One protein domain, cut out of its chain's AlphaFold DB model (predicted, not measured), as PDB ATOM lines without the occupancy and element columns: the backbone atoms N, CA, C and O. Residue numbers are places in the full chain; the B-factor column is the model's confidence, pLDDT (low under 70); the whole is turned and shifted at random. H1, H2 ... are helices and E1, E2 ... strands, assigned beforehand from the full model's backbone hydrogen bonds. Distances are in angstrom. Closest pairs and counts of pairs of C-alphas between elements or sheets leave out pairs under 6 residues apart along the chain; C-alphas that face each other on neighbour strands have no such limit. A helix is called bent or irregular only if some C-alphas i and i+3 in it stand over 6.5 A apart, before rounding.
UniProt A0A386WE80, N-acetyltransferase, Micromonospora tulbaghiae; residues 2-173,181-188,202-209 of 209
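What this domain is: This is residues 2 to 173, 181 to 188 and 202 to 209 of the 209 residues of the protein "N-acetyltransferase" of Micromonospora tulbaghiae (UniProt A0A386WE80). One twisted sheet of eight strands runs through the domain, with H5 packed along one face over E2 and E3 and the long H3 slanting over the opposite face at E1 and E2. H1, H2 and H4 gather round H3, and the short E7 and E8 end the sheet at the edge far from E1. The printed part has 188 residues with six named helices and eight named strands, in the order H1 H2 H3 E1 E2 H4 E3 H5 E4 H6 E5 E6 E7 E8. The mixed sheet has the order E1 E2 E3 E4 E6 E5 E7 E8. The class is mixed, helices and strands; the whole is compact, with a radius of gyration of the C-alphas of 16.0 A and spans of 44 by 39 by 33 A.

Where its parts are: H1 is residues 2 to 6, with C-alpha 2 at (115.799, 134.167, 110.421), and H2 is 9 to 14. H3, residues 18 to 39, is 31.5 A long; E1 is 41 to 44 and E2, 50 to 57, is 23.0 A. H4 is 68 to 84, E3, 94 to 102, is 23.5 A, and H5, 107 to 123, is 24.8 A. E4 is 128 to 133, H6 141 to 144, E5 148 to 155, E6 161 to 167, E7 182 to 184 and E8 206 to 208, with C-alpha 208 at (135.209, 130.335, 87.384).

How they stand to each other: The domain has three layers, a sheet with helices on both of its faces: H2 and H3 are on one face of the sheet and H5 is on the other. H5 is 8.3 A high, along the strands at 15 degrees to E3 on the local plane; C-alphas 50 and 110, the closest of E2 and H5, are 5.3 A apart. H3 is irregular, C-alphas 19 and 22 being 7.7 A apart, and so is H4, with 9.5 A from C-alpha 74 to 77. H3 touches H4 about perpendicular at 80 degrees, the closest C-alphas, of Ala 24 and Leu 75, 6.2 A apart. E3, H5 and E4 form a strand-helix-strand unit, two parallel neighbours with a helix between, and its crossover is right-handed; N 97 and O 129 are 2.9 A apart. E4, H6 and E5 form a split unit, E6 between its strands, also right-handed. E5 and E6 are a hairpin, N 150 and O 164 at 2.8 A. Every O i to N i+4 pair is within hydrogen-bond range in H1, H2 and H5; H3 has 16 of 18 and H4 8 of 13, and H6 is too short for one.

The domain as a whole: Residues 174 to 180 and 189 to 201 are not printed, with gaps of 20.3 A and 9.3 A between C-alphas. Of the links printed whole, none is long. Mean pLDDT of the printed part is 84.9; residues 60 to 66 and 202 to 209 are among those under 70.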
ATOM      1  N   ALA A   2     114.524 134.416 109.719       74.75
ATOM      2  CA  ALA A   2     115.799 134.167 110.421       74.75
ATOM      3  C   ALA A   2     115.936 132.727 110.957       74.75
ATOM      4  O   ALA A   2     116.939 132.080 110.698       74.75
ATOM      5  N   GLN A   3     114.880 132.179 111.569       76.75
ATOM      6  CA  GLN A   3     114.845 130.781 112.025       76.75
ATOM      7  C   GLN A   3     115.080 129.755 110.900       76.75
ATOM      8  O   GLN A   3     115.725 128.743 111.133       76.75
ATOM      9  N   ASN A   4     114.602 130.011 109.673       82.06
ATOM     10  CA  ASN A   4     114.852 129.116 108.533       82.06
ATOM     11  C   ASN A   4     116.332 129.141 108.118       82.06
ATOM     12  O   ASN A   4     116.885 128.097 107.790       82.06
ATOM     13  N   LEU A   5     116.979 130.313 108.164       78.44
ATOM     14  CA  LEU A   5     118.423 130.423 107.924       78.44
ATOM     15  C   LEU A   5     119.231 129.751 109.045       78.44
ATOM     16  O   LEU A   5     120.218 129.079 108.752       78.44
ATOM     17  N   SER A   6     118.803 129.893 110.308       77.12
ATOM     18  CA  SER A   6     119.455 129.266 111.470       77.12
ATOM     19  C   SER A   6     119.354 127.736 111.466       77.12
ATOM     20  O   SER A   6     120.260 127.082 111.968       77.12
ATOM     21  N   ALA A   7     118.279 127.160 110.914       72.75
ATOM     22  CA  ALA A   7     117.995 125.723 110.985       72.75
ATOM     23  C   ALA A   7     118.945 124.836 110.153       72.75
ATOM     24  O   ALA A   7     118.940 123.618 110.311       72.75
ATOM     25  N   GLY A   8     119.742 125.420 109.255       75.81
ATOM     26  CA  GLY A   8     120.632 124.684 108.358       75.81
ATOM     27  C   GLY A   8     122.118 124.943 108.601       75.81
ATOM     28  O   GLY A   8     122.520 125.905 109.255       75.81
ATOM     29  N   SER A   9     122.957 124.130 107.956       85.50
ATOM     30  CA  SER A   9     124.416 124.314 107.915       85.50
ATOM     31  C   SER A   9     124.842 125.681 107.364       85.50
ATOM     32  O   SER A   9     125.924 126.166 107.693       85.50
ATOM     33  N   LEU A  10     123.982 126.345 106.580       88.38
ATOM     34  CA  LEU A  10     124.224 127.696 106.079       88.38
ATOM     35  C   LEU A  10     124.271 128.737 107.203       88.38
ATOM     36  O   LEU A  10     125.182 129.557 107.207       88.38
ATOM     37  N   GLY A  11     123.350 128.700 108.172       89.75
ATOM     38  CA  GLY A  11     123.350 129.637 109.300       89.75
ATOM     39  C   GLY A  11     124.611 129.510 110.154       89.75
ATOM     40  O   GLY A  11     125.251 130.515 110.469       89.75
ATOM     41  N   THR A  12     125.019 128.272 110.448       91.81
ATOM     42  CA  THR A  12     126.270 127.966 111.159       91.81
ATOM     43  C   THR A  12     127.498 128.412 110.374       91.81
ATOM     44  O   THR A  12     128.440 128.950 110.953       91.81
ATOM     45  N   TRP A  13     127.500 128.248 109.049       91.94
ATOM     46  CA  TRP A  13     128.604 128.734 108.229       91.94
ATOM     47  C   TRP A  13     128.650 130.263 108.175       91.94
ATOM     48  O   TRP A  13     129.720 130.844 108.338       91.94
ATOM     49  N   LEU A  14     127.512 130.936 108.002       91.50
ATOM     50  CA  LEU A  14     127.438 132.399 107.976       91.50
ATOM     51  C   LEU A  14     127.927 133.001 109.301       91.50
ATOM     52  O   LEU A  14     128.725 133.940 109.286       91.50
ATOM     53  N   VAL A  15     127.505 132.425 110.431       93.75
ATOM     54  CA  VAL A  15     127.849 132.888 111.781       93.75
ATOM     55  C   VAL A  15     128.168 131.679 112.684       93.75
ATOM     56  O   VAL A  15     127.257 131.079 113.257       93.75
ATOM     57  N   PRO A  16     129.451 131.287 112.831       91.44
ATOM     58  CA  PRO A  16     129.847 130.092 113.580       91.44
ATOM     59  C   PRO A  16     129.637 130.246 115.069       91.44
ATOM     60  O   PRO A  16     129.281 129.276 115.727       91.44
ATOM     61  N   ASP A  17     129.821 131.459 115.581       92.19
ATOM     62  CA  ASP A  17     129.583 131.767 116.978       92.19
ATOM     63  C   ASP A  17     128.081 131.667 117.278       92.19
ATOM     64  O   ASP A  17     127.274 132.499 116.853       92.19
ATOM     65  N   ALA A  18     127.716 130.605 117.997       91.44
ATOM     66  CA  ALA A  18     126.340 130.314 118.368       91.44
ATOM     67  C   ALA A  18     125.738 131.394 119.280       91.44
ATOM     68  O   ALA A  18     124.537 131.636 119.188       91.44
ATOM     69  N   ALA A  19     126.550 132.083 120.094       93.12
ATOM     70  CA  ALA A  19     126.066 133.093 121.034       93.12
ATOM     71  C   ALA A  19     125.514 134.340 120.324       93.12
ATOM     72  O   ALA A  19     124.627 135.017 120.843       93.12
ATOM     73  N   VAL A  20     126.009 134.641 119.117       94.44
ATOM     74  CA  VAL A  20     125.606 135.834 118.347       94.44
ATOM     75  C   VAL A  20     124.845 135.512 117.059       94.44
ATOM     76  O   VAL A  20     124.320 136.431 116.421       94.44
ATOM     77  N   ARG A  21     124.750 134.230 116.679       94.06
ATOM     78  CA  ARG A  21     124.154 133.761 115.416       94.06
ATOM     79  C   ARG A  21     122.749 134.286 115.187       94.06
ATOM     80  O   ARG A  21     122.500 134.918 114.162       94.06
ATOM     81  N   ASP A  22     121.849 134.078 116.141       92.56
ATOM     82  CA  ASP A  22     120.445 134.457 115.964       92.56
ATOM     83  C   ASP A  22     120.273 135.969 115.822       92.56
ATOM     84  O   ASP A  22     119.504 136.437 114.978       92.56
ATOM     85  N   ARG A  23     121.047 136.753 116.584       94.06
ATOM     86  CA  ARG A  23     121.048 138.217 116.478       94.06
ATOM     87  C   ARG A  23     121.557 138.678 115.113       94.06
ATOM     88  O   ARG A  23     120.960 139.568 114.509       94.06
ATOM     89  N   ALA A  24     122.649 138.094 114.624       94.75
ATOM     90  CA  ALA A  24     123.236 138.447 113.335       94.75
ATOM     91  C   ALA A  24     122.324 138.061 112.156       94.75
ATOM     92  O   ALA A  24     122.091 138.879 111.267       94.75
ATOM     93  N   LEU A  25     121.745 136.854 112.175       93.88
ATOM     94  CA  LEU A  25     120.806 136.401 111.145       93.88
ATOM     95  C   LEU A  25     119.516 137.224 111.145       93.88
ATOM     96  O   LEU A  25     119.021 137.574 110.073       93.88
ATOM     97  N   ARG A  26     118.997 137.587 112.327       94.38
ATOM     98  CA  ARG A  26     117.844 138.490 112.443       94.38
ATOM     99  C   ARG A  26     118.135 139.846 111.807       94.38
ATOM    100  O   ARG A  26     117.377 140.261 110.938       94.38
ATOM    101  N   ARG A  27     119.259 140.475 112.163       95.19
ATOM    102  CA  ARG A  27     119.687 141.760 111.585       95.19
ATOM    103  C   ARG A  27     119.785 141.708 110.065       95.19
ATOM    104  O   ARG A  27     119.278 142.596 109.389       95.19
ATOM    105  N   TYR A  28     120.414 140.664 109.527       93.50
ATOM    106  CA  TYR A  28     120.513 140.480 108.079       93.50
ATOM    107  C   TYR A  28     119.132 140.376 107.418       93.50
ATOM    108  O   TYR A  28     118.872 141.054 106.430       93.50
ATOM    109  N   VAL A  29     118.235 139.557 107.972       92.38
ATOM    110  CA  VAL A  29     116.877 139.383 107.439       92.38
ATOM    111  C   VAL A  29     116.074 140.680 107.493       92.38
ATOM    112  O   VAL A  29     115.404 141.004 106.517       92.38
ATOM    113  N   GLU A  30     116.153 141.425 108.597       93.69
ATOM    114  CA  GLU A  30     115.509 142.736 108.737       93.69
ATOM    115  C   GLU A  30     116.010 143.704 107.665       93.69
ATOM    116  O   GLU A  30     115.205 144.319 106.972       93.69
ATOM    117  N   PHE A  31     117.327 143.776 107.454       92.38
ATOM    118  CA  PHE A  31     117.910 144.598 106.396       92.38
ATOM    119  C   PHE A  31     117.393 144.215 105.002       92.38
ATOM    120  O   PHE A  31     116.950 145.086 104.254       92.38
ATOM    121  N   VAL A  32     117.389 142.920 104.663       90.44
ATOM    122  CA  VAL A  32     116.898 142.443 103.358       90.44
ATOM    123  C   VAL A  32     115.416 142.759 103.165       90.44
ATOM    124  O   VAL A  32     115.027 143.188 102.081       90.44
ATOM    125  N   LEU A  33     114.593 142.569 104.200       92.31
ATOM    126  CA  LEU A  33     113.165 142.879 104.150       92.31
ATOM    127  C   LEU A  33     112.914 144.374 103.970       92.31
ATOM    128  O   LEU A  33     112.155 144.753 103.085       92.31
ATOM    129  N   MET A  34     113.575 145.222 104.761       91.94
ATOM    130  CA  MET A  34     113.421 146.675 104.659       91.94
ATOM    131  C   MET A  34     113.855 147.194 103.290       91.94
ATOM    132  O   MET A  34     113.163 148.014 102.691       91.94
ATOM    133  N   TYR A  35     114.958 146.664 102.760       90.69
ATOM    134  CA  TYR A  35     115.403 146.989 101.411       90.69
ATOM    135  C   TYR A  35     114.393 146.510 100.354       90.69
ATOM    136  O   TYR A  35     114.108 147.226  99.399       90.69
ATOM    137  N   ALA A  36     113.805 145.323 100.522       91.12
ATOM    138  CA  ALA A  36     112.804 144.791  99.601       91.12
ATOM    139  C   ALA A  36     111.478 145.550  99.610       91.12
ATOM    140  O   ALA A  36     110.859 145.663  98.560       91.12
ATOM    141  N   VAL A  37     111.056 146.101 100.746       91.94
ATOM    142  CA  VAL A  37     109.870 146.969 100.798       91.94
ATOM    143  C   VAL A  37     110.060 148.222  99.935       91.94
ATOM    144  O   VAL A  37     109.102 148.700  99.343       91.94
ATOM    145  N   GLN A  38     111.288 148.739  99.838       89.88
ATOM    146  CA  GLN A  38     111.589 149.959  99.079       89.88
ATOM    147  C   GLN A  38     111.954 149.692  97.613       89.88
ATOM    148  O   GLN A  38     111.654 150.503  96.743       89.88
ATOM    149  N   HIS A  39     112.628 148.575  97.338       88.56
ATOM    150  CA  HIS A  39     113.284 148.326  96.048       88.56
ATOM    151  C   HIS A  39     112.919 146.980  95.413       88.56
ATOM    152  O   HIS A  39     113.545 146.558  94.440       88.56
ATOM    153  N   GLY A  40     111.959 146.260  95.983       91.12
ATOM    154  CA  GLY A  40     111.584 144.925  95.545       91.12
ATOM    155  C   GLY A  40     110.113 144.633  95.799       91.12
ATOM    156  O   GLY A  40     109.269 145.526  95.809       91.12
ATOM    157  N   ARG A  41     109.814 143.350  95.985       93.31
ATOM    158  CA  ARG A  41     108.475 142.864  96.310       93.31
ATOM    159  C   ARG A  41     108.563 141.870  97.455       93.31
ATOM    160  O   ARG A  41     109.406 140.972  97.441       93.31
ATOM    161  N   VAL A  42     107.693 142.031  98.444       95.62
ATOM    162  CA  VAL A  42     107.550 141.095  99.559       95.62
ATOM    163  C   VAL A  42     106.145 140.520  99.500       95.62
ATOM    164  O   VAL A  42     105.173 141.239  99.703       95.62
ATOM    165  N   ASP A  43     106.052 139.225  99.225       95.56
ATOM    166  CA  ASP A  43     104.793 138.491  99.202       95.56
ATOM    167  C   ASP A  43     104.714 137.616 100.457       95.56
ATOM    168  O   ASP A  43     105.662 136.898 100.781       95.56
ATOM    169  N   THR A  44     103.590 137.646 101.168       96.31
ATOM    170  CA  THR A  44     103.350 136.809 102.353       96.31
ATOM    171  C   THR A  44     101.943 136.238 102.327       96.31
ATOM    172  O   THR A  44     101.037 136.836 101.752       96.31
ATOM    173  N   THR A  45     101.749 135.091 102.974       95.25
ATOM    174  CA  THR A  45     100.404 134.615 103.316       95.25
ATOM    175  C   THR A  45      99.796 135.490 104.415       95.25
ATOM    176  O   THR A  45     100.529 136.127 105.181       95.25
ATOM    177  N   GLU A  46      98.466 135.533 104.491       92.31
ATOM    178  CA  GLU A  46      97.706 136.377 105.429       92.31
ATOM    179  C   GLU A  46      98.048 136.076 106.899       92.31
ATOM    180  O   GLU A  46      98.323 136.975 107.693       92.31
ATOM    181  N   ASP A  47      98.172 134.792 107.229       92.88
ATOM    182  CA  ASP A  47      98.592 134.266 108.534       92.88
ATOM    183  C   ASP A  47     100.111 134.361 108.796       92.88
ATOM    184  O   ASP A  47     100.613 133.975 109.866       92.88
ATOM    185  N   ARG A  48     100.868 134.873 107.815       92.50
ATOM    186  CA  ARG A  48     102.333 134.982 107.819       92.50
ATOM    187  C   ARG A  48     103.030 133.633 108.032       92.50
ATOM    188  O   ARG A  48     104.100 133.576 108.652       92.50
ATOM    189  N   ALA A  49     102.415 132.544 107.568       94.12
ATOM    190  CA  ALA A  49     103.007 131.211 107.538       94.12
ATOM    191  C   ALA A  49     104.162 131.103 106.536       94.12
ATOM    192  O   ALA A  49     105.140 130.409 106.816       94.12
ATOM    193  N   ALA A  50     104.095 131.813 105.405       94.75
ATOM    194  CA  ALA A  50     105.160 131.846 104.407       94.75
ATOM    195  C   ALA A  50     105.412 133.260 103.880       94.75
ATOM    196  O   ALA A  50     104.497 134.074 103.795       94.75
ATOM    197  N   VAL A  51     106.661 133.531 103.498       96.12
ATOM    198  CA  VAL A  51     107.102 134.808 102.931       96.12
ATOM    199  C   VAL A  51     108.127 134.586 101.821       96.12
ATOM    200  O   VAL A  51     109.018 133.739 101.937       96.12
ATOM    201  N   ALA A  52     108.009 135.366 100.751       96.00
ATOM    202  CA  ALA A  52     108.906 135.390  99.607       96.00
ATOM    203  C   ALA A  52     109.356 136.830  99.330       96.00
ATOM    204  O   ALA A  52     108.544 137.751  99.283       96.00
ATOM    205  N   VAL A  53     110.662 137.016  99.147       94.62
ATOM    206  CA  VAL A  53     111.283 138.318  98.890       94.62
ATOM    207  C   VAL A  53     111.911 138.311  97.508       94.62
ATOM    208  O   VAL A  53     112.807 137.508  97.231       94.62
ATOM    209  N   TRP A  54     111.466 139.235  96.668       94.06
ATOM    210  CA  TRP A  54     111.823 139.329  95.262       94.06
ATOM    211  C   TRP A  54     112.484 140.665  94.926       94.06
ATOM    212  O   TRP A  54     112.109 141.709  95.453       94.06
ATOM    213  N   PHE A  55     113.412 140.627  93.977       90.94
ATOM    214  CA  PHE A  55     113.960 141.805  93.308       90.94
ATOM    215  C   PHE A  55     113.884 141.624  91.797       90.94
ATOM    216  O   PHE A  55     114.202 140.548  91.292       90.94
ATOM    217  N   SER A  56     113.537 142.678  91.066       90.50
ATOM    218  CA  SER A  56     113.685 142.697  89.609       90.50
ATOM    219  C   SER A  56     115.077 143.215  89.259       90.50
ATOM    220  O   SER A  56     115.446 144.337  89.602       90.50
ATOM    221  N   ARG A  57     115.884 142.376  88.610       87.44
ATOM    222  CA  ARG A  57     117.229 142.714  88.134       87.44
ATOM    223  C   ARG A  57     117.155 142.902  86.629       87.44
ATOM    224  O   ARG A  57     117.411 141.966  85.883       87.44
ATOM    225  N   LEU A  58     116.730 144.089  86.202       87.25
ATOM    226  CA  LEU A  58     116.613 144.431  84.778       87.25
ATOM    227  C   LEU A  58     117.970 144.761  84.157       87.25
ATOM    228  O   LEU A  58     118.196 144.494  82.984       87.25
ATOM    229  N   GLU A  59     118.885 145.273  84.972       79.75
ATOM    230  CA  GLU A  59     120.249 145.597  84.582       79.75
ATOM    231  C   GLU A  59     121.249 144.778  85.410       79.75
ATOM    232  O   GLU A  59     120.953 144.410  86.560       79.75
ATOM    233  N   PRO A  60     122.439 144.476  84.856       67.25
ATOM    234  CA  PRO A  60     123.522 143.897  85.635       67.25
ATOM    235  C   PRO A  60     123.837 144.799  86.837       67.25
ATOM    236  O   PRO A  60     123.869 146.020  86.685       67.25
ATOM    237  N   PRO A  61     124.108 144.238  88.030       60.56
ATOM    238  CA  PRO A  61     124.536 145.058  89.152       60.56
ATOM    239  C   PRO A  61     125.822 145.815  88.773       60.56
ATOM    240  O   PRO A  61     126.733 145.193  88.208       60.56
ATOM    241  N   PRO A  62     125.932 147.120  89.091       55.75
ATOM    242  CA  PRO A  62     127.158 147.861  88.842       55.75
ATOM    243  C   PRO A  62     128.324 147.189  89.569       55.75
ATOM    244  O   PRO A  62     128.182 146.703  90.698       55.75
ATOM    245  N   THR A  63     129.492 147.153  88.932       53.31
ATOM    246  CA  THR A  63     130.702 146.548  89.496       53.31
ATOM    247  C   THR A  63     131.025 147.203  90.842       53.31
ATOM    248  O   THR A  63     131.285 148.398  90.906       53.31
ATOM    249  N   GLY A  64     130.975 146.437  91.936       48.72
ATOM    250  CA  GLY A  64     131.270 146.941  93.284       48.72
ATOM    251  C   GLY A  64     130.112 147.628  94.024       48.72
ATOM    252  O   GLY A  64     130.247 147.870  95.221       48.72
ATOM    253  N   ALA A  65     128.952 147.852  93.394       48.59
ATOM    254  CA  ALA A  65     127.760 148.442  94.028       48.59
ATOM    255  C   ALA A  65     126.909 147.401  94.785       48.59
ATOM    256  O   ALA A  65     125.681 147.355  94.684       48.59
ATOM    257  N   GLY A  66     127.576 146.499  95.505       64.44
ATOM    258  CA  GLY A  66     126.904 145.542  96.377       64.44
ATOM    259  C   GLY A  66     126.524 146.168  97.718       64.44
ATOM    260  O   GLY A  66     127.010 147.235  98.079       64.44
ATOM    261  N   TRP A  67     125.756 145.434  98.527       76.31
ATOM    262  CA  TRP A  67     125.452 145.757  99.935       76.31
ATOM    263  C   TRP A  67     126.671 145.684 100.868       76.31
ATOM    264  O   TRP A  67     126.563 145.403 102.056       76.31
ATOM    265  N   GLY A  68     127.871 145.846 100.336       79.69
ATOM    266  CA  GLY A  68     129.104 145.536 101.021       79.69
ATOM    267  C   GLY A  68     129.358 146.375 102.266       79.69
ATOM    268  O   GLY A  68     129.683 145.851 103.335       79.69
ATOM    269  N   CYS A  69     129.184 147.686 102.125       82.94
ATOM    270  CA  CYS A  69     129.356 148.641 103.210       82.94
ATOM    271  C   CYS A  69     128.276 148.463 104.283       82.94
ATOM    272  O   CYS A  69     128.589 148.464 105.475       82.94
ATOM    273  N   GLU A  70     127.028 148.261 103.868       86.69
ATOM    274  CA  GLU A  70     125.870 148.034 104.732       86.69
ATOM    275  C   GLU A  70     126.039 146.737 105.525       86.69
ATOM    276  O   GLU A  70     125.940 146.752 106.751       86.69
ATOM    277  N   LEU A  71     126.393 145.636 104.851       88.69
ATOM    278  CA  LEU A  71     126.652 144.346 105.489       88.69
ATOM    279  C   LEU A  71     127.813 144.443 106.479       88.69
ATOM    280  O   LEU A  71     127.715 143.893 107.573       88.69
ATOM    281  N   ARG A  72     128.889 145.173 106.149       89.56
ATOM    282  CA  ARG A  72     130.011 145.398 107.075       89.56
ATOM    283  C   ARG A  72     129.583 146.167 108.318       89.56
ATOM    284  O   ARG A  72     129.933 145.752 109.419       89.56
ATOM    285  N   ARG A  73     128.811 147.246 108.165       89.88
ATOM    286  CA  ARG A  73     128.277 148.009 109.309       89.88
ATOM    287  C   ARG A  73     127.345 147.158 110.176       89.88
ATOM    288  O   ARG A  73     127.395 147.247 111.396       89.88
ATOM    289  N   LEU A  74     126.519 146.321 109.553       91.94
ATOM    290  CA  LEU A  74     125.472 145.557 110.230       91.94
ATOM    291  C   LEU A  74     125.980 144.277 110.914       91.94
ATOM    292  O   LEU A  74     125.522 143.922 112.004       91.94
ATOM    293  N   LEU A  75     126.894 143.565 110.251       92.62
ATOM    294  CA  LEU A  75     127.300 142.195 110.587       92.62
ATOM    295  C   LEU A  75     128.778 142.090 110.983       92.62
ATOM    296  O   LEU A  75     129.229 141.011 111.369       92.62
ATOM    297  N   GLY A  76     129.532 143.191 110.883       91.00
ATOM    298  CA  GLY A  76     130.932 143.281 111.283       91.00
ATOM    299  C   GLY A  76     131.787 142.170 110.661       91.00
ATOM    300  O   GLY A  76     131.861 142.076 109.431       91.00
ATOM    301  N   PRO A  77     132.414 141.299 111.474       89.62
ATOM    302  CA  PRO A  77     133.322 140.260 110.984       89.62
ATOM    303  C   PRO A  77     132.640 139.207 110.093       89.62
ATOM    304  O   PRO A  77     133.322 138.531 109.319       89.62
ATOM    305  N   PHE A  78     131.311 139.066 110.164       90.50
ATOM    306  CA  PHE A  78     130.569 138.086 109.366       90.50
ATOM    307  C   PHE A  78     130.213 138.595 107.964       90.50
ATOM    308  O   PHE A  78     129.863 137.796 107.098       90.50
ATOM    309  N   ALA A  79     130.337 139.899 107.700       89.38
ATOM    310  CA  ALA A  79     129.839 140.544 106.484       89.38
ATOM    311  C   ALA A  79     130.322 139.901 105.178       89.38
ATOM    312  O   ALA A  79     129.525 139.709 104.261       89.38
ATOM    313  N   ALA A  80     131.598 139.508 105.113       84.50
ATOM    314  CA  ALA A  80     132.161 138.854 103.934       84.50
ATOM    315  C   ALA A  80     131.402 137.568 103.571       84.50
ATOM    316  O   ALA A  80     131.148 137.320 102.400       84.50
ATOM    317  N   ARG A  81     130.956 136.780 104.561       87.19
ATOM    318  CA  ARG A  81     130.211 135.532 104.320       87.19
ATOM    319  C   ARG A  81     128.818 135.779 103.761       87.19
ATOM    320  O   ARG A  81     128.365 135.030 102.903       87.19
ATOM    321  N   PHE A  82     128.167 136.851 104.198       87.81
ATOM    322  CA  PHE A  82     126.879 137.262 103.640       87.81
ATOM    323  C   PHE A  82     127.029 137.872 102.247       87.81
ATOM    324  O   PHE A  82     126.173 137.645 101.397       87.81
ATOM    325  N   ALA A  83     128.126 138.588 101.975       83.12
ATOM    326  CA  ALA A  83     128.404 139.139 100.650       83.12
ATOM    327  C   ALA A  83     128.507 138.039  99.577       83.12
ATOM    328  O   ALA A  83     128.053 138.246  98.452       83.12
ATOM    329  N   VAL A  84     129.016 136.849  99.932       80.00
ATOM    330  CA  VAL A  84     129.086 135.684  99.027       80.00
ATOM    331  C   VAL A  84     127.716 135.305  98.451       80.00
ATOM    332  O   VAL A  84     127.632 134.978  97.269       80.00
ATOM    333  N   LEU A  85     126.636 135.431  99.230       79.88
ATOM    334  CA  LEU A  85     125.270 135.115  98.779       79.88
ATOM    335  C   LEU A  85     124.793 136.017  97.625       79.88
ATOM    336  O   LEU A  85     123.863 135.669  96.901       79.88
ATOM    337  N   HIS A  86     125.431 137.174  97.437       76.44
ATOM    338  CA  HIS A  86     125.034 138.192  96.459       76.44
ATOM    339  C   HIS A  86     126.014 138.334  95.297       76.44
ATOM    340  O   HIS A  86     125.805 139.154  94.408       76.44
ATOM    341  N   ALA A  87     127.091 137.557  95.296       71.50
ATOM    342  CA  ALA A  87     128.229 137.816  94.430       71.50
ATOM    343  C   ALA A  87     128.098 137.279  93.010       71.50
ATOM    344  O   ALA A  87     128.657 137.839  92.069       71.50
ATOM    345  N   VAL A  88     127.395 136.158  92.862       73.69
ATOM    346  CA  VAL A  88     127.276 135.452  91.590       73.69
ATOM    347  C   VAL A  88     125.805 135.357  91.242       73.69
ATOM    348  O   VAL A  88     125.115 134.392  91.569       73.69
ATOM    349  N   VAL A  89     125.332 136.401  90.575       76.25
ATOM    350  CA  VAL A  89     123.982 136.492  90.018       76.25
ATOM    351  C   VAL A  89     124.056 136.474  88.487       76.25
ATOM    352  O   VAL A  89     125.095 136.848  87.928       76.25
ATOM    353  N   PRO A  90     122.998 136.029  87.785       82.25
ATOM    354  CA  PRO A  90     122.922 136.173  86.337       82.25
ATOM    355  C   PRO A  90     123.129 137.632  85.920       82.25
ATOM    356  O   PRO A  90     122.657 138.550  86.589       82.25
ATOM    357  N   ARG A  91     123.826 137.849  84.801       80.88
ATOM    358  CA  ARG A  91     123.995 139.191  84.212       80.88
ATOM    359  C   ARG A  91     122.862 139.571  83.258       80.88
ATOM    360  O   ARG A  91     122.782 140.716  82.842       80.88
ATOM    361  N   THR A  92     122.016 138.616  82.887       84.44
ATOM    362  CA  THR A  92     120.840 138.859  82.045       84.44
ATOM    363  C   THR A  92     119.671 139.368  82.886       84.44
ATOM    364  O   THR A  92     119.606 139.017  84.065       84.44
ATOM    365  N   PRO A  93     118.713 140.107  82.300       90.31
ATOM    366  CA  PRO A  93     117.504 140.526  83.001       90.31
ATOM    367  C   PRO A  93     116.751 139.335  83.614       90.31
ATOM    368  O   PRO A  93     116.519 138.336  82.927       90.31
ATOM    369  N   HIS A  94     116.404 139.404  84.901       91.50
ATOM    370  CA  HIS A  94     115.708 138.324  85.610       91.50
ATOM    371  C   HIS A  94     114.997 138.797  86.886       91.50
ATOM    372  O   HIS A  94     115.374 139.792  87.507       91.50
ATOM    373  N   HIS A  95     114.021 138.015  87.344       93.75
ATOM    374  CA  HIS A  95     113.496 138.099  88.705       93.75
ATOM    375  C   HIS A  95     114.367 137.296  89.660       93.75
ATOM    376  O   HIS A  95     114.650 136.127  89.419       93.75
ATOM    377  N   TYR A  96     114.765 137.891  90.773       92.25
ATOM    378  CA  TYR A  96     115.564 137.243  91.800       92.25
ATOM    379  C   TYR A  96     114.722 136.998  93.050       92.25
ATOM    380  O   TYR A  96     114.391 137.943  93.763       92.25
ATOM    381  N   LEU A  97     114.408 135.733  93.340       94.00
ATOM    382  CA  LEU A  97     113.894 135.327  94.649       94.00
ATOM    383  C   LEU A  97     115.081 135.293  95.616       94.00
ATOM    384  O   LEU A  97     115.838 134.326  95.663       94.00
ATOM    385  N   ALA A  98     115.273 136.388  96.344       89.44
ATOM    386  CA  ALA A  98     116.431 136.577  97.208       89.44
ATOM    387  C   ALA A  98     116.308 135.839  98.534       89.44
ATOM    388  O   ALA A  98     117.316 135.396  99.086       89.44
ATOM    389  N   GLN A  99     115.092 135.737  99.069       89.69
ATOM    390  CA  GLN A  99     114.812 134.992 100.287       89.69
ATOM    391  C   GLN A  99     113.432 134.350 100.216       89.69
ATOM    392  O   GLN A  99     112.482 134.920  99.686       89.69
ATOM    393  N   PHE A 100     113.325 133.176 100.822       92.06
ATOM    394  CA  PHE A 100     112.071 132.471 101.009       92.06
ATOM    395  C   PHE A 100     112.107 131.753 102.351       92.06
ATOM    396  O   PHE A 100     113.130 131.177 102.723       92.06
ATOM    397  N   ALA A 101     111.001 131.799 103.083       91.06
ATOM    398  CA  ALA A 101     110.861 131.054 104.321       91.06
ATOM    399  C   ALA A 101     109.406 130.664 104.550       91.06
ATOM    400  O   ALA A 101     108.495 131.429 104.233       91.06
ATOM    401  N   ALA A 102     109.216 129.520 105.193       91.81
ATOM    402  CA  ALA A 102     107.930 129.094 105.722       91.81
ATOM    403  C   ALA A 102     108.097 128.619 107.169       91.81
ATOM    404  O   ALA A 102     109.203 128.266 107.598       91.81
ATOM    405  N   ARG A 103     107.020 128.638 107.953       90.75
ATOM    406  CA  ARG A 103     107.019 127.986 109.266       90.75
ATOM    407  C   ARG A 103     107.159 126.463 109.081       90.75
ATOM    408  O   ARG A 103     106.721 125.931 108.058       90.75
ATOM    409  N   PRO A 104     107.781 125.747 110.035       86.19
ATOM    410  CA  PRO A 104     107.812 124.287 110.005       86.19
ATOM    411  C   PRO A 104     106.394 123.713 109.879       86.19
ATOM    412  O   PRO A 104     105.485 124.196 110.542       86.19
ATOM    413  N   GLY A 105     106.203 122.714 109.016       87.81
ATOM    414  CA  GLY A 105     104.885 122.122 108.736       87.81
ATOM    415  C   GLY A 105     104.062 122.840 107.654       87.81
ATOM    416  O   GLY A 105     103.217 122.211 107.028       87.81
ATOM    417  N   GLU A 106     104.378 124.092 107.314       91.81
ATOM    418  CA  GLU A 106     103.572 124.919 106.396       91.81
ATOM    419  C   GLU A 106     103.957 124.764 104.914       91.81
ATOM    420  O   GLU A 106     103.976 125.719 104.132       91.81
ATOM    421  N   GLY A 107     104.284 123.540 104.488       88.81
ATOM    422  CA  GLY A 107     104.743 123.261 103.121       88.81
ATOM    423  C   GLY A 107     103.698 123.573 102.039       88.81
ATOM    424  O   GLY A 107     104.056 123.963 100.922       88.81
ATOM    425  N   ALA A 108     102.409 123.436 102.362       91.06
ATOM    426  CA  ALA A 108     101.310 123.767 101.458       91.06
ATOM    427  C   ALA A 108     101.195 125.283 101.235       91.06
ATOM    428  O   ALA A 108     101.166 125.724 100.083       91.06
ATOM    429  N   ALA A 109     101.235 126.077 102.310       93.69
ATOM    430  CA  ALA A 109     101.250 127.538 102.244       93.69
ATOM    431  C   ALA A 109     102.473 128.048 101.462       93.69
ATOM    432  O   ALA A 109     102.350 128.879 100.561       93.69
ATOM    433  N   ALA A 110     103.644 127.463 101.733       91.94
ATOM    434  CA  ALA A 110     104.899 127.739 101.039       91.94
ATOM    435  C   ALA A 110     104.770 127.540  99.511       91.94
ATOM    436  O   ALA A 110     105.170 128.396  98.716       91.94
ATOM    437  N   ARG A 111     104.165 126.420  99.093       93.19
ATOM    438  CA  ARG A 111     103.908 126.097  97.681       93.19
ATOM    439  C   ARG A 111     102.888 127.044  97.049       93.19
ATOM    440  O   ARG A 111     103.124 127.507  95.934       93.19
ATOM    441  N   ALA A 112     101.776 127.308  97.731       94.25
ATOM    442  CA  ALA A 112     100.709 128.170  97.228       94.25
ATOM    443  C   ALA A 112     101.206 129.606  97.005       94.25
ATOM    444  O   ALA A 112     100.971 130.176  95.936       94.25
ATOM    445  N   LEU A 113     101.968 130.143  97.967       96.38
ATOM    446  CA  LEU A 113     102.595 131.457  97.864       96.38
ATOM    447  C   LEU A 113     103.513 131.532  96.642       96.38
ATOM    448  O   LEU A 113     103.318 132.390  95.786       96.38
ATOM    449  N   LEU A 114     104.475 130.608  96.516       95.12
ATOM    450  CA  LEU A 114     105.408 130.621  95.388       95.12
ATOM    451  C   LEU A 114     104.693 130.475  94.042       95.12
ATOM    452  O   LEU A 114     105.008 131.218  93.119       95.12
ATOM    453  N   ALA A 115     103.697 129.590  93.939       93.44
ATOM    454  CA  ALA A 115     102.910 129.444  92.719       93.44
ATOM    455  C   ALA A 115     102.194 130.749  92.329       93.44
ATOM    456  O   ALA A 115     102.135 131.086  91.146       93.44
ATOM    457  N   SER A 116     101.678 131.499  93.310       93.75
ATOM    458  CA  SER A 116     101.090 132.822  93.076       93.75
ATOM    459  C   SER A 116     102.132 133.836  92.606       93.75
ATOM    460  O   SER A 116     101.959 134.453  91.554       93.75
ATOM    461  N   CYS A 117     103.263 133.922  93.311       94.31
ATOM    462  CA  CYS A 117     104.382 134.788  92.944       94.31
ATOM    463  C   CYS A 117     104.877 134.514  91.520       94.31
ATOM    464  O   CYS A 117     105.152 135.458  90.781       94.31
ATOM    465  N   HIS A 118     104.970 133.236  91.125       93.62
ATOM    466  CA  HIS A 118     105.386 132.816  89.785       93.62
ATOM    467  C   HIS A 118     104.401 133.214  88.703       93.62
ATOM    468  O   HIS A 118     104.851 133.598  87.632       93.62
ATOM    469  N   ARG A 119     103.087 133.184  88.958       92.06
ATOM    470  CA  ARG A 119     102.113 133.716  87.991       92.06
ATOM    471  C   ARG A 119     102.329 135.207  87.745       92.06
ATOM    472  O   ARG A 119     102.276 135.619  86.592       92.06
ATOM    473  N   ALA A 120     102.603 135.976  88.801       90.69
ATOM    474  CA  ALA A 120     102.875 137.405  88.683       90.69
ATOM    475  C   ALA A 120     104.164 137.675  87.890       90.69
ATOM    476  O   ALA A 120     104.120 138.389  86.898       90.69
ATOM    477  N   VAL A 121     105.286 137.041  88.257       90.00
ATOM    478  CA  VAL A 121     106.558 137.269  87.541       90.00
ATOM    479  C   VAL A 121     106.578 136.667  86.130       90.00
ATOM    480  O   VAL A 121     107.285 137.158  85.259       90.00
ATOM    481  N   ASP A 122     105.781 135.627  85.862       90.44
ATOM    482  CA  ASP A 122     105.640 135.070  84.511       90.44
ATOM    483  C   ASP A 122     104.971 136.051  83.546       90.44
ATOM    484  O   ASP A 122     105.268 136.011  82.350       90.44
ATOM    485  N   ALA A 123     104.082 136.917  84.044       89.88
ATOM    486  CA  ALA A 123     103.417 137.930  83.229       89.88
ATOM    487  C   ALA A 123     104.400 138.990  82.703       89.88
ATOM    488  O   ALA A 123     104.171 139.566  81.644       89.88
ATOM    489  N   GLU A 124     105.521 139.195  83.397       89.81
ATOM    490  CA  GLU A 124     106.582 140.128  83.002       89.81
ATOM    491  C   GLU A 124     107.530 139.529  81.942       89.81
ATOM    492  O   GLU A 124     108.371 140.225  81.378       89.81
ATOM    493  N   GLY A 125     107.401 138.232  81.631       89.88
ATOM    494  CA  GLY A 125     108.136 137.583  80.539       89.88
ATOM    495  C   GLY A 125     109.636 137.376  80.789       89.88
ATOM    496  O   GLY A 125     110.362 136.987  79.866       89.88
ATOM    497  N   LEU A 126     110.107 137.596  82.019       91.44
ATOM    498  CA  LEU A 126     111.501 137.420  82.422       91.44
ATOM    499  C   LEU A 126     111.747 136.045  83.069       91.44
ATOM    500  O   LEU A 126     110.847 135.447  83.661       91.44
ATOM    501  N   PRO A 127     112.976 135.508  82.979       93.56
ATOM    502  CA  PRO A 127     113.361 134.331  83.748       93.56
ATOM    503  C   PRO A 127     113.416 134.640  85.250       93.56
ATOM    504  O   PRO A 127     113.538 135.794  85.661       93.56
ATOM    505  N   ALA A 128     113.396 133.595  86.078       93.56
ATOM    506  CA  ALA A 128     113.572 133.711  87.520       93.56
ATOM    507  C   ALA A 128     114.823 132.969  88.009       93.56
ATOM    508  O   ALA A 128     115.151 131.873  87.558       93.56
ATOM    509  N   TYR A 129     115.501 133.555  88.984       92.75
ATOM    510  CA  TYR A 129     116.726 133.069  89.600       92.75
ATOM    511  C   TYR A 129     116.564 133.013  91.116       92.75
ATOM    512  O   TYR A 129     115.849 133.815  91.713       92.75
ATOM    513  N   THR A 130     117.232 132.055  91.742       92.50
ATOM    514  CA  THR A 130     117.305 131.910  93.196       92.50
ATOM    515  C   THR A 130     118.486 131.026  93.569       92.50
ATOM    516  O   THR A 130     119.157 130.454  92.706       92.50
ATOM    517  N   GLN A 131     118.745 130.908  94.862       89.31
ATOM    518  CA  GLN A 131     119.780 130.050  95.410       89.31
ATOM    519  C   GLN A 131     119.173 129.140  96.481       89.31
ATOM    520  O   GLN A 131     118.321 129.571  97.256       89.31
ATOM    521  N   VAL A 132     119.601 127.878  96.522       88.44
ATOM    522  CA  VAL A 132     119.208 126.907  97.555       88.44
ATOM    523  C   VAL A 132     120.436 126.213  98.109       88.44
ATOM    524  O   VAL A 132     121.315 125.808  97.354       88.44
ATOM    525  N   TRP A 133     120.522 126.079  99.426       85.69
ATOM    526  CA  TRP A 133     121.593 125.322 100.064       85.69
ATOM    527  C   TRP A 133     121.157 123.870 100.283       85.69
ATOM    528  O   TRP A 133     119.979 123.605 100.515       85.69
ATOM    529  N   GLY A 134     122.107 122.936 100.221       77.75
ATOM    530  CA  GLY A 134     121.864 121.510 100.465       77.75
ATOM    531  C   GLY A 134     122.476 120.594  99.404       77.75
ATOM    532  O   GLY A 134     123.041 121.054  98.411       77.75
ATOM    533  N   SER A 135     122.383 119.283  99.626       70.38
ATOM    534  CA  SER A 135     122.959 118.252  98.750       70.38
ATOM    535  C   SER A 135     122.117 117.969  97.501       70.38
ATOM    536  O   SER A 135     122.679 117.651  96.457       70.38
ATOM    537  N   GLU A 136     120.791 118.135  97.572       83.00
ATOM    538  CA  GLU A 136     119.851 117.610  96.568       83.00
ATOM    539  C   GLU A 136     118.918 118.698  96.000       83.00
ATOM    540  O   GLU A 136     117.726 118.766  96.306       83.00
ATOM    541  N   PRO A 137     119.419 119.585  95.121       85.00
ATOM    542  CA  PRO A 137     118.626 120.701  94.603       85.00
ATOM    543  C   PRO A 137     117.453 120.242  93.728       85.00
ATOM    544  O   PRO A 137     116.450 120.950  93.639       85.00
ATOM    545  N   ARG A 138     117.562 119.065  93.092       87.62
ATOM    546  CA  ARG A 138     116.535 118.495  92.201       87.62
ATOM    547  C   ARG A 138     115.291 118.020  92.946       87.62
ATOM    548  O   ARG A 138     114.220 117.972  92.351       87.62
ATOM    549  N   GLU A 139     115.425 117.712  94.230       86.25
ATOM    550  CA  GLU A 139     114.316 117.255  95.072       86.25
ATOM    551  C   GLU A 139     113.566 118.419  95.729       86.25
ATOM    552  O   GLU A 139     112.461 118.253  96.258       86.25
ATOM    553  N   SER A 140     114.133 119.627  95.635       87.06
ATOM    554  CA  SER A 140     113.581 120.837  96.232       87.06
ATOM    555  C   SER A 140     112.190 121.188  95.694       87.06
ATOM    556  O   SER A 140     111.841 120.937  94.534       87.06
ATOM    557  N   LEU A 141     111.405 121.882  96.527       88.31
ATOM    558  CA  LEU A 141     110.142 122.508  96.120       88.31
ATOM    559  C   LEU A 141     110.320 123.365  94.857       88.31
ATOM    560  O   LEU A 141     109.464 123.350  93.976       88.31
ATOM    561  N   LEU A 142     111.448 124.070  94.741       91.50
ATOM    562  CA  LEU A 142     111.738 124.923  93.594       91.50
ATOM    563  C   LEU A 142     111.898 124.117  92.306       91.50
ATOM    564  O   LEU A 142     111.394 124.536  91.267       91.50
ATOM    565  N   SER A 143     112.513 122.934  92.352       91.62
ATOM    566  CA  SER A 143     112.582 122.080  91.163       91.62
ATOM    567  C   SER A 143     111.215 121.627  90.672       91.62
ATOM    568  O   SER A 143     110.961 121.659  89.468       91.62
ATOM    569  N   ARG A 144     110.283 121.343  91.588       90.56
ATOM    570  CA  ARG A 144     108.880 121.053  91.233       90.56
ATOM    571  C   ARG A 144     108.146 122.265  90.644       90.56
ATOM    572  O   ARG A 144     107.140 122.089  89.969       90.56
ATOM    573  N   LEU A 145     108.650 123.478  90.873       90.94
ATOM    574  CA  LEU A 145     108.133 124.735  90.317       90.94
ATOM    575  C   LEU A 145     108.859 125.164  89.024       90.94
ATOM    576  O   LEU A 145     108.696 126.294  88.559       90.94
ATOM    577  N   GLY A 146     109.651 124.269  88.427       91.56
ATOM    578  CA  GLY A 146     110.320 124.492  87.143       91.56
ATOM    579  C   GLY A 146     111.710 125.119  87.248       91.56
ATOM    580  O   GLY A 146     112.297 125.464  86.220       91.56
ATOM    581  N   TYR A 147     112.265 125.257  88.457       93.56
ATOM    582  CA  TYR A 147     113.664 125.647  88.603       93.56
ATOM    583  C   TYR A 147     114.587 124.478  88.296       93.56
ATOM    584  O   TYR A 147     114.480 123.373  88.829       93.56
ATOM    585  N   LEU A 148     115.572 124.759  87.469       91.94
ATOM    586  CA  LEU A 148     116.583 123.804  87.094       91.94
ATOM    587  C   LEU A 148     117.873 124.159  87.837       91.94
ATOM    588  O   LEU A 148     118.308 125.314  87.756       91.94
ATOM    589  N   PRO A 149     118.513 123.198  88.523       90.69
ATOM    590  CA  PRO A 149     119.815 123.449  89.106       90.69
ATOM    591  C   PRO A 149     120.817 123.789  88.007       90.69
ATOM    592  O   PRO A 149     120.810 123.230  86.904       90.69
ATOM    593  N   ARG A 150     121.670 124.748  88.331       88.31
ATOM    594  CA  ARG A 150     122.852 125.143  87.580       88.31
ATOM    595  C   ARG A 150     124.067 124.837  88.422       88.31
ATOM    596  O   ARG A 150     123.998 124.042  89.354       88.31
ATOM    597  N   SER A 151     125.201 125.414  88.076       81.50
ATOM    598  CA  SER A 151     126.433 125.030  88.740       81.50
ATOM    599  C   SER A 151     126.429 125.442  90.205       81.50
ATOM    600  O   SER A 151     126.015 126.571  90.504       81.50
ATOM    601  N   PRO A 152     126.903 124.562  91.094       85.31
ATOM    602  CA  PRO A 152     126.985 124.859  92.507       85.31
ATOM    603  C   PRO A 152     128.048 125.925  92.772       85.31
ATOM    604  O   PRO A 152     129.029 126.051  92.031       85.31
ATOM    605  N   MET A 153     127.848 126.659  93.858       84.94
ATOM    606  CA  MET A 153     128.863 127.468  94.509       84.94
ATOM    607  C   MET A 153     129.331 126.717  95.749       84.94
ATOM    608  O   MET A 153     128.530 126.389  96.627       84.94
ATOM    609  N   LEU A 154     130.626 126.420  95.800       86.38
ATOM    610  CA  LEU A 154     131.253 125.858  96.991       86.38
ATOM    611  C   LEU A 154     131.633 127.017  97.909       86.38
ATOM    612  O   LEU A 154     132.430 127.875  97.521       86.38
ATOM    613  N   LEU A 155     131.011 127.064  99.088       85.69
ATOM    614  CA  LEU A 155     131.275 128.089 100.090       85.69
ATOM    615  C   LEU A 155     132.487 127.663 100.920       85.69
ATOM    616  O   LEU A 155     132.382 126.769 101.756       85.69
ATOM    617  N   GLU A 156     133.647 128.277 100.699       81.31
ATOM    618  CA  GLU A 156     134.868 127.906 101.419       81.31
ATOM    619  C   GLU A 156     135.218 128.878 102.562       81.31
ATOM    620  O   GLU A 156     134.925 130.077 102.489       81.31
ATOM    621  N   PRO A 157     135.863 128.387 103.641       82.81
ATOM    622  CA  PRO A 157     136.192 126.983 103.926       82.81
ATOM    623  C   PRO A 157     135.016 126.229 104.576       82.81
ATOM    624  O   PRO A 157     134.309 126.790 105.416       82.81
ATOM    625  N   GLY A 158     134.827 124.958 104.202       82.19
ATOM    626  CA  GLY A 158     133.935 124.007 104.890       82.19
ATOM    627  C   GLY A 158     132.444 124.370 104.933       82.19
ATOM    628  O   GLY A 158     131.725 123.883 105.801       82.19
ATOM    629  N   GLY A 159     131.974 125.257 104.058       85.44
ATOM    630  CA  GLY A 159     130.573 125.658 103.981       85.44
ATOM    631  C   GLY A 159     129.717 124.726 103.132       85.44
ATOM    632  O   GLY A 159     130.234 123.870 102.409       85.44
ATOM    633  N   PRO A 160     128.384 124.877 103.210       88.88
ATOM    634  CA  PRO A 160     127.482 124.070 102.408       88.88
ATOM    635  C   PRO A 160     127.601 124.404 100.922       88.88
ATOM    636  O   PRO A 160     128.013 125.495 100.527       88.88
ATOM    637  N   VAL A 161     127.156 123.466 100.092       88.31
ATOM    638  CA  VAL A 161     126.962 123.715  98.667       88.31
ATOM    639  C   VAL A 161     125.740 124.609  98.479       88.31
ATOM    640  O   VAL A 161     124.656 124.309  98.988       88.31
ATOM    641  N   LEU A 162     125.918 125.697  97.731       87.69
ATOM    642  CA  LEU A 162     124.855 126.622  97.364       87.69
ATOM    643  C   LEU A 162     124.542 126.465  95.875       87.69
ATOM    644  O   LEU A 162     125.325 126.830  94.998       87.69
ATOM    645  N   TRP A 163     123.391 125.883  95.577       89.12
ATOM    646  CA  TRP A 163     122.926 125.644  94.224       89.12
ATOM    647  C   TRP A 163     122.234 126.868  93.664       89.12
ATOM    648  O   TRP A 163     121.263 127.379  94.216       89.12
ATOM    649  N   ARG A 164     122.722 127.298  92.508       90.12
ATOM    650  CA  ARG A 164     122.088 128.324  91.694       90.12
ATOM    651  C   ARG A 164     120.944 127.684  90.929       90.12
ATOM    652  O   ARG A 164     121.146 126.707  90.214       90.12
ATOM    653  N   MET A 165     119.748 128.216  91.103       92.44
ATOM    654  CA  MET A 165     118.517 127.663  90.563       92.44
ATOM    655  C   MET A 165     117.966 128.647  89.542       92.44
ATOM    656  O   MET A 165     117.738 129.814  89.860       92.44
ATOM    657  N   TYR A 166     117.745 128.177  88.318       92.50
ATOM    658  CA  TYR A 166     117.268 129.014  87.223       92.50
ATOM    659  C   TYR A 166     115.985 128.451  86.627       92.50
ATOM    660  O   TYR A 166     115.924 127.280  86.240       92.50
ATOM    661  N   ARG A 167     114.969 129.298  86.526       93.31
ATOM    662  CA  ARG A 167     113.694 129.009  85.886       93.31
ATOM    663  C   ARG A 167     113.600 129.861  84.616       93.31
ATOM    664  O   ARG A 167     113.563 131.085  84.725       93.31
ATOM    665  N   PRO A 168     113.604 129.249  83.420       90.69
ATOM    666  CA  PRO A 168     113.507 130.001  82.175       90.69
ATOM    667  C   PRO A 168     112.152 130.712  82.079       90.69
ATOM    668  O   PRO A 168     111.169 130.270  82.678       90.69
ATOM    669  N   ARG A 169     112.093 131.789  81.287       88.19
ATOM    670  CA  ARG A 169     110.809 132.387  80.893       88.19
ATOM    671  C   ARG A 169     109.969 131.368  80.118       88.19
ATOM    672  O   ARG A 169     110.518 130.466  79.474       88.19
ATOM    673  N   ARG A 170     108.646 131.528  80.123       80.50
ATOM    674  CA  ARG A 170     107.747 130.662  79.342       80.50
ATOM    675  C   ARG A 170     108.115 130.706  77.855       80.50
ATOM    676  O   ARG A 170     108.307 131.781  77.300       80.50
ATOM    677  N   GLY A 171     108.275 129.531  77.242       75.25
ATOM    678  CA  GLY A 171     108.683 129.390  75.835       75.25
ATOM    679  C   GLY A 171     110.118 129.837  75.511       75.25
ATOM    680  O   GLY A 171     110.489 129.866  74.344       75.25
ATOM    681  N   GLY A 172     110.928 130.206  76.509       68.06
ATOM    682  CA  GLY A 172     112.292 130.696  76.307       68.06
ATOM    683  C   GLY A 172     113.365 129.607  76.328       68.06
ATOM    684  O   GLY A 172     113.208 128.552  76.945       68.06
ATOM    685  N   GLU A 173     114.503 129.903  75.699       65.25
ATOM    686  CA  GLU A 173     115.693 129.055  75.760       65.25
ATOM    687  C   GLU A 173     116.263 128.935  77.184       65.25
ATOM    688  O   GLU A 173     116.112 129.809  78.038       65.25
ATOM    689  N   ARG A 181     131.268 126.255  86.720       65.50
ATOM    690  CA  ARG A 181     131.550 126.057  88.155       65.50
ATOM    691  C   ARG A 181     132.034 127.363  88.759       65.50
ATOM    692  O   ARG A 181     132.657 128.167  88.071       65.50
ATOM    693  N   VAL A 182     131.737 127.563  90.041       71.75
ATOM    694  CA  VAL A 182     132.200 128.730  90.796       71.75
ATOM    695  C   VAL A 182     132.691 128.270  92.161       71.75
ATOM    696  O   VAL A 182     131.940 127.655  92.922       71.75
ATOM    697  N   ARG A 183     133.949 128.575  92.476       70.25
ATOM    698  CA  ARG A 183     134.463 128.499  93.846       70.25
ATOM    699  C   ARG A 183     134.561 129.903  94.407       70.25
ATOM    700  O   ARG A 183     135.113 130.794  93.761       70.25
ATOM    701  N   LEU A 184     133.979 130.086  95.587       67.25
ATOM    702  CA  LEU A 184     133.968 131.369  96.269       67.25
ATOM    703  C   LEU A 184     134.858 131.259  97.492       67.25
ATOM    704  O   LEU A 184     134.470 130.704  98.522       67.25
ATOM    705  N   HIS A 185     136.065 131.795  97.339       65.19
ATOM    706  CA  HIS A 185     137.013 131.904  98.429       65.19
ATOM    707  C   HIS A 185     136.640 133.094  99.303       65.19
ATOM    708  O   HIS A 185     136.197 134.144  98.826       65.19
ATOM    709  N   ARG A 186     136.844 132.955 100.610       60.09
ATOM    710  CA  ARG A 186     136.760 134.084 101.533       60.09
ATOM    711  C   ARG A 186     137.942 135.029 101.285       60.09
ATOM    712  O   ARG A 186     139.075 134.571 101.166       60.09
ATOM    713  N   ALA A 187     137.707 136.341 101.270       53.25
ATOM    714  CA  ALA A 187     138.804 137.302 101.360       53.25
ATOM    715  C   ALA A 187     139.445 137.188 102.748       53.25
ATOM    716  O   ALA A 187     138.748 137.286 103.766       53.25
ATOM    717  N   ALA A 188     140.759 136.970 102.800       43.75
ATOM    718  CA  ALA A 188     141.498 137.119 104.045       43.75
ATOM    719  C   ALA A 188     141.264 138.540 104.580       43.75
ATOM    720  O   ALA A 188     141.239 139.501 103.807       43.75
ATOM    721  N   LEU A 202     135.199 142.457  99.431       52.47
ATOM    722  CA  LEU A 202     134.304 141.752 100.355       52.47
ATOM    723  C   LEU A 202     134.074 140.299  99.940       52.47
ATOM    724  O   LEU A 202     133.624 139.486 100.746       52.47
ATOM    725  N   LEU A 203     134.425 139.985  98.697       51.66
ATOM    726  CA  LEU A 203     134.609 138.637  98.207       51.66
ATOM    727  C   LEU A 203     136.089 138.320  98.091       51.66
ATOM    728  O   LEU A 203     136.860 139.149  97.619       51.66
ATOM    729  N   GLY A 204     136.479 137.104  98.467       50.72
ATOM    730  CA  GLY A 204     137.783 136.602  98.060       50.72
ATOM    731  C   GLY A 204     137.799 136.295  96.570       50.72
ATOM    732  O   GLY A 204     136.896 136.652  95.811       50.72
ATOM    733  N   ARG A 205     138.858 135.616  96.144       55.88
ATOM    734  CA  ARG A 205     139.022 135.186  94.759       55.88
ATOM    735  C   ARG A 205     137.796 134.378  94.309       55.88
ATOM    736  O   ARG A 205     137.377 133.439  94.984       55.88
ATOM    737  N   VAL A 206     137.217 134.766  93.176       57.91
ATOM    738  CA  VAL A 206     136.182 133.993  92.486       57.91
ATOM    739  C   VAL A 206     136.870 133.237  91.368       57.91
ATOM    740  O   VAL A 206     137.321 133.856  90.407       57.91
ATOM    741  N   ASP A 207     136.948 131.917  91.489       65.25
ATOM    742  CA  ASP A 207     137.445 131.078  90.403       65.25
ATOM    743  C   ASP A 207     136.250 130.531  89.619       65.25
ATOM    744  O   ASP A 207     135.380 129.847  90.172       65.25
ATOM    745  N   THR A 208     136.207 130.848  88.326       61.94
ATOM    746  CA  THR A 208     135.209 130.335  87.384       61.94
ATOM    747  C   THR A 208     135.875 129.432  86.353       61.94
ATOM    748  O   THR A 208     136.899 129.812  85.790       61.94
ATOM    749  N   THR A 209     135.264 128.285  86.063       55.16
ATOM    750  CA  THR A 209     135.607 127.406  84.926       55.16
ATOM    751  C   THR A 209     134.366 127.100  84.109       55.16
ATOM    752  O   THR A 209     133.278 127.010  84.738       55.16
TER     753      THR A 209